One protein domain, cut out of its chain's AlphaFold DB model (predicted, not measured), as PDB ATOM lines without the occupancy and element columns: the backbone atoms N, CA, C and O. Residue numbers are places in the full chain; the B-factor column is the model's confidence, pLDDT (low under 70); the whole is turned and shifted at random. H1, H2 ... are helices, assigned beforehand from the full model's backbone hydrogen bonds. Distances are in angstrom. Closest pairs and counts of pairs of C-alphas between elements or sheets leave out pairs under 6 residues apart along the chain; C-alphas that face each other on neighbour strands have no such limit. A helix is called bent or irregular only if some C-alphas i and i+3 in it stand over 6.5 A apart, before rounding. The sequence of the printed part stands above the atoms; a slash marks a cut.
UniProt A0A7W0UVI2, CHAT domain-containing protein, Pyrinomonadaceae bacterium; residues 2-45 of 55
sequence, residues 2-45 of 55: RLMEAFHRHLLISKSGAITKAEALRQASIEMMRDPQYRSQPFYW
ATOM      1  N   ARG A   2      55.815  46.233 100.668       86.19
ATOM      2  CA  ARG A   2      56.337  44.927 101.128       86.19
ATOM      3  C   ARG A   2      57.485  44.957 102.153       86.19
ATOM      4  O   ARG A   2      57.540  44.080 103.010       86.19
ATOM      5  N   LEU A   3      58.355  45.973 102.123       90.56
ATOM      6  CA  LEU A   3      59.396  46.145 103.145       90.56
ATOM      7  C   LEU A   3      58.804  46.398 104.536       90.56
ATOM      8  O   LEU A   3      59.240  45.785 105.506       90.56
ATOM      9  N   MET A   4      57.784  47.254 104.641       91.94
ATOM     10  CA  MET A   4      57.160  47.564 105.930       91.94
ATOM     11  C   MET A   4      56.374  46.369 106.476       91.94
ATOM     12  O   MET A   4      56.319  46.181 107.687       91.94
ATOM     13  N   GLU A   5      55.819  45.523 105.610       92.75
ATOM     14  CA  GLU A   5      55.213  44.253 106.026       92.75
ATOM     15  C   GLU A   5      56.264  43.303 106.611       92.75
ATOM     16  O   GLU A   5      56.057  42.751 107.690       92.75
ATOM     17  N   ALA A   6      57.415  43.151 105.944       91.31
ATOM     18  CA  ALA A   6      58.533  42.356 106.453       91.31
ATOM     19  C   ALA A   6      59.059  42.905 107.786       91.31
ATOM     20  O   ALA A   6      59.223  42.150 108.741       91.31
ATOM     21  N   PHE A   7      59.233  44.224 107.894       93.00
ATOM     22  CA  PHE A   7      59.646  44.891 109.127       93.00
ATOM     23  C   PHE A   7      58.715  44.563 110.300       93.00
ATOM     24  O   PHE A   7      59.186  44.119 111.345       93.00
ATOM     25  N   HIS A   8      57.398  44.717 110.128       91.88
ATOM     26  CA  HIS A   8      56.444  44.407 111.195       91.88
ATOM     27  C   HIS A   8      56.419  42.914 111.531       91.88
ATOM     28  O   HIS A   8      56.280  42.580 112.704       91.88
ATOM     29  N   ARG A   9      56.605  42.009 110.557       91.31
ATOM     30  CA  ARG A   9      56.766  40.572 110.847       91.31
ATOM     31  C   ARG A   9      57.962  40.324 111.767       91.31
ATOM     32  O   ARG A   9      57.789  39.699 112.810       91.31
ATOM     33  N   HIS A  10      59.137  40.858 111.423       89.38
ATOM     34  CA  HIS A  10      60.358  40.722 112.232       89.38
ATOM     35  C   HIS A  10      60.205  41.367 113.617       89.38
ATOM     36  O   HIS A  10      60.625  40.794 114.620       89.38
ATOM     37  N   LEU A  11      59.525  42.511 113.698       90.00
ATOM     38  CA  LEU A  11      59.261  43.206 114.958       90.00
ATOM     39  C   LEU A  11      58.273  42.447 115.861       90.00
ATOM     40  O   LEU A  11      58.460  42.391 117.072       90.00
ATOM     41  N   LEU A  12      57.228  41.840 115.292       89.00
ATOM     42  CA  LEU A  12      56.227  41.077 116.045       89.00
ATOM     43  C   LEU A  12      56.780  39.752 116.578       89.00
ATOM     44  O   LEU A  12      56.418  39.351 117.684       89.00
ATOM     45  N   ILE A  13      57.682  39.105 115.834       80.44
ATOM     46  CA  ILE A  13      58.443  37.936 116.309       80.44
ATOM     47  C   ILE A  13      59.315  38.323 117.517       80.44
ATOM     48  O   ILE A  13      59.523  37.522 118.424       80.44
ATOM     49  N   SER A  14      59.755  39.581 117.573       70.25
ATOM     50  CA  SER A  14      60.584  40.142 118.639       70.25
ATOM     51  C   SER A  14      59.827  40.605 119.895       70.25
ATOM     52  O   SER A  14      60.412  41.238 120.772       70.25
ATOM     53  N   LYS A  15      58.536  40.282 120.071       64.31
ATOM     54  CA  LYS A  15      57.803  40.640 121.309       64.31
ATOM     55  C   LYS A  15      58.476  40.149 122.608       64.31
ATOM     56  O   LYS A  15      58.150  40.652 123.678       64.31
ATOM     57  N   SER A  16      59.436  39.229 122.510       62.31
ATOM     58  CA  SER A  16      60.282  38.726 123.601       62.31
ATOM     59  C   SER A  16      61.545  39.565 123.892       62.31
ATOM     60  O   SER A  16      62.341  39.163 124.734       62.31
ATOM     61  N   GLY A  17      61.778  40.687 123.193       64.12
ATOM     62  CA  GLY A  17      62.950  41.561 123.380       64.12
ATOM     63  C   GLY A  17      64.244  41.075 122.712       64.12
ATOM     64  O   GLY A  17      65.312  41.614 122.978       64.12
ATOM     65  N   ALA A  18      64.168  40.058 121.849       72.31
ATOM     66  CA  ALA A  18      65.346  39.435 121.241       72.31
ATOM     67  C   ALA A  18      65.958  40.248 120.082       72.31
ATOM     68  O   ALA A  18      67.110  40.032 119.716       72.31
ATOM     69  N   ILE A  19      65.183  41.150 119.475       83.19
ATOM     70  CA  ILE A  19      65.533  41.856 118.239       83.19
ATOM     71  C   ILE A  19      65.128  43.329 118.355       83.19
ATOM     72  O   ILE A  19      63.962  43.652 118.598       83.19
ATOM     73  N   THR A  20      66.082  44.231 118.152       89.38
ATOM     74  CA  THR A  20      65.843  45.677 118.185       89.38
ATOM     75  C   THR A  20      65.086  46.134 116.933       89.38
ATOM     76  O   THR A  20      65.053  45.436 115.912       89.38
ATOM     77  N   LYS A  21      64.486  47.330 116.958       90.19
ATOM     78  CA  LYS A  21      63.825  47.909 115.770       90.19
ATOM     79  C   LYS A  21      64.816  48.095 114.618       90.19
ATOM     80  O   LYS A  21      64.457  47.879 113.461       90.19
ATOM     81  N   ALA A  22      66.060  48.450 114.939       91.00
ATOM     82  CA  ALA A  22      67.151  48.539 113.972       91.00
ATOM     83  C   ALA A  22      67.400  47.198 113.277       91.00
ATOM     84  O   ALA A  22      67.460  47.134 112.048       91.00
ATOM     85  N   GLU A  23      67.473  46.116 114.048       90.94
ATOM     86  CA  GLU A  23      67.713  44.788 113.497       90.94
ATOM     87  C   GLU A  23      66.506  44.275 112.697       90.94
ATOM     88  O   GLU A  23      66.681  43.725 111.611       90.94
ATOM     89  N   ALA A  24      65.275  44.546 113.140       92.31
ATOM     90  CA  ALA A  24      64.073  44.217 112.374       92.31
ATOM     91  C   ALA A  24      64.038  44.927 111.004       92.31
ATOM     92  O   ALA A  24      63.682  44.315 109.993       92.31
ATOM     93  N   LEU A  25      64.444  46.203 110.941       92.38
ATOM     94  CA  LEU A  25      64.521  46.957 109.684       92.38
ATOM     95  C   LEU A  25      65.642  46.440 108.775       92.38
ATOM     96  O   LEU A  25      65.465  46.326 107.557       92.38
ATOM     97  N   ARG A  26      66.784  46.072 109.361       91.62
ATOM     98  CA  ARG A  26      67.904  45.473 108.631       91.62
ATOM     99  C   ARG A  26      67.499  44.143 107.989       91.62
ATOM    100  O   ARG A  26      67.760  43.940 106.804       91.62
ATOM    101  N   GLN A  27      66.822  43.268 108.733       92.44
ATOM    102  CA  GLN A  27      66.338  41.979 108.225       92.44
ATOM    103  C   GLN A  27      65.317  42.154 107.099       92.44
ATOM    104  O   GLN A  27      65.438  41.508 106.058       92.44
ATOM    105  N   ALA A  28      64.377  43.091 107.249       93.00
ATOM    106  CA  ALA A  28      63.415  43.422 106.200       93.00
ATOM    107  C   ALA A  28      64.098  43.898 104.906       93.00
ATOM    108  O   ALA A  28      63.708  43.505 103.808       93.00
ATOM    109  N   SER A  29      65.158  44.700 105.027       90.94
ATOM    110  CA  SER A  29      65.931  45.186 103.877       90.94
ATOM    111  C   SER A  29      66.678  44.048 103.169       90.94
ATOM    112  O   SER A  29      66.659  43.958 101.943       90.94
ATOM    113  N   ILE A  30      67.288  43.134 103.929       91.69
ATOM    114  CA  ILE A  30      67.980  41.952 103.385       91.69
ATOM    115  C   ILE A  30      66.999  41.004 102.691       91.69
ATOM    116  O   ILE A  30      67.316  40.464 101.632       91.69
ATOM    117  N   GLU A  31      65.807  40.810 103.257       92.00
ATOM    118  CA  GLU A  31      64.736  40.016 102.650       92.00
ATOM    119  C   GLU A  31      64.371  40.557 101.260       92.00
ATOM    120  O   GLU A  31      64.296  39.787 100.302       92.00
ATOM    121  N   MET A  32      64.263  41.882 101.112       88.88
ATOM    122  CA  MET A  32      64.014  42.516  99.811       88.88
ATOM    123  C   MET A  32      65.183  42.341  98.831       88.88
ATOM    124  O   MET A  32      64.955  42.112  97.648       88.88
ATOM    125  N   MET A  33      66.439  42.395  99.290       89.06
ATOM    126  CA  MET A  33      67.606  42.169  98.417       89.06
ATOM    127  C   MET A  33      67.731  40.711  97.948       89.06
ATOM    128  O   MET A  33      68.288  40.429  96.880       89.06
ATOM    129  N   ARG A  34      67.243  39.759  98.751       90.19
ATOM    130  CA  ARG A  34      67.266  38.331  98.411       90.19
ATOM    131  C   ARG A  34      66.233  37.984  97.348       90.19
ATOM    132  O   ARG A  34      66.545  37.157  96.494       90.19
ATOM    133  N   ASP A  35      65.076  38.635  97.367       87.56
ATOM    134  CA  ASP A  35      64.010  38.434  96.388       87.56
ATOM    135  C   ASP A  35      64.432  38.977  94.998       87.56
ATOM    136  O   ASP A  35      64.677  40.181  94.850       87.56
ATOM    137  N   PRO A  36      64.530  38.122  93.958       86.44
ATOM    138  CA  PRO A  36      64.906  38.539  92.605       86.44
ATOM    139  C   PRO A  36      64.005  39.636  92.027       86.44
ATOM    140  O   PRO A  36      64.466  40.417  91.198       86.44
ATOM    141  N   GLN A  37      62.749  39.726  92.478       85.81
ATOM    142  CA  GLN A  37      61.801  40.749  92.045       85.81
ATOM    143  C   GLN A  37      62.216  42.157  92.507       85.81
ATOM    144  O   GLN A  37      61.990  43.128  91.784       85.81
ATOM    145  N   TYR A  38      62.840  42.282  93.684       83.44
ATOM    146  CA  TYR A  38      63.161  43.574  94.315       83.44
ATOM    147  C   TYR A  38      64.664  43.883  94.364       83.44
ATOM    148  O   TYR A  38      65.044  45.043  94.526       83.44
ATOM    149  N   ARG A  39      65.533  42.884  94.154       80.25
ATOM    150  CA  ARG A  39      66.999  43.029  94.174       80.25
ATOM    151  C   ARG A  39      67.512  44.158  93.279       80.25
ATOM    152  O   ARG A  39      68.278  44.997  93.739       80.25
ATOM    153  N   SER A  40      67.076  44.192  92.020       83.19
ATOM    154  CA  SER A  40      67.541  45.172  91.024       83.19
ATOM    155  C   SER A  40      66.850  46.532  91.138       83.19
ATOM    156  O   SER A  40      67.091  47.412  90.316       83.19
ATOM    157  N   GLN A  41      65.973  46.713  92.132       84.75
ATOM    158  CA  GLN A  41      65.147  47.905  92.297       84.75
ATOM    159  C   GLN A  41      65.390  48.533  93.683       84.75
ATOM    160  O   GLN A  41      64.570  48.363  94.591       84.75
ATOM    161  N   PRO A  42      66.497  49.289  93.860       79.69
ATOM    162  CA  PRO A  42      66.867  49.901  95.138       79.69
ATOM    163  C   PRO A  42      65.773  50.766  95.762       79.69
ATOM    164  O   PRO A  42      65.698  50.871  96.981       79.69
ATOM    165  N   PHE A  43      64.874  51.327  94.947       82.56
ATOM    166  CA  PHE A  43      63.720  52.102  95.405       82.56
ATOM    167  C   PHE A  43      62.867  51.380  96.466       82.56
ATOM    168  O   PHE A  43      62.315  52.026  97.350       82.56
ATOM    169  N   TYR A  44      62.784  50.046  96.433       80.56
ATOM    170  CA  TYR A  44      61.955  49.295  97.379       80.56
ATOM    171  C   TYR A  44      62.594  49.064  98.749       80.56
ATOM    172  O   TYR A  44      61.868  48.718  99.682       80.56
ATOM    173  N   TRP A  45      63.912  49.236  98.885       82.88
ATOM    174  CA  TRP A  45      64.627  48.914 100.124       82.88
ATOM    175  C   TRP A  45      65.600  49.989 100.616       82.88
ATOM    176  O   TRP A  45      65.778  50.121 101.820       82.88
TER     177      TRP A  45
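Overview. This is residues 2 to 45 of the 55 residues of the protein "CHAT domain-containing protein" of Pyrinomonadaceae bacterium (UniProt A0A7W0UVI2). A helical hairpin, H1 and H2, makes most of a rod, with the short helix H3 beyond the end of H2 and residues 40 to 45 folding back from there. The 44 printed residues hold three named helices, H1, H2, H3 in order, and no named strand: all helix. The whole is only just compact, close to loose, with a radius of gyration of the C-alphas of 10.7 A and spans of 34 by 14 by 14 A.

Along the chain. H1, residues 2 to 16, begins at C-alpha 2 (56.337, 44.927, 101.128) and measures 23.6 A; it is irregular, with C-alphas 13 and 16 7.6 A apart. H2, residues 21 to 34, measures 20.1 A. H3, residues 36 to 39, measures 5.2 A and ends at C-alpha 39 (66.999, 43.029, 94.174).

Arrangement. H1 and H2 touch, closest at the C-alphas of Phe 7 and Ala 28, 5.0 A, and run opposite ways at a steep tilt of 43 degrees. H2, with residues 32 to 33 alone, only just touches H3, only at the corner, with 3 pairs of C-alphas within 8 A; the closest are those of Met 33 and Arg 39, 4.4 A. H1 and H3 are apart. Every O i to N i+4 pair is within hydrogen-bond range in H2, 9 of 11 are in H1, and H3 is too short for such a pair.

Size, cuts and confidence. The farthest C-alphas, of Ser 16 and Ser 40, are 34.0 A apart. The printed part has no cut, and both links are tight. Residues 15 to 17 have pLDDT under 70.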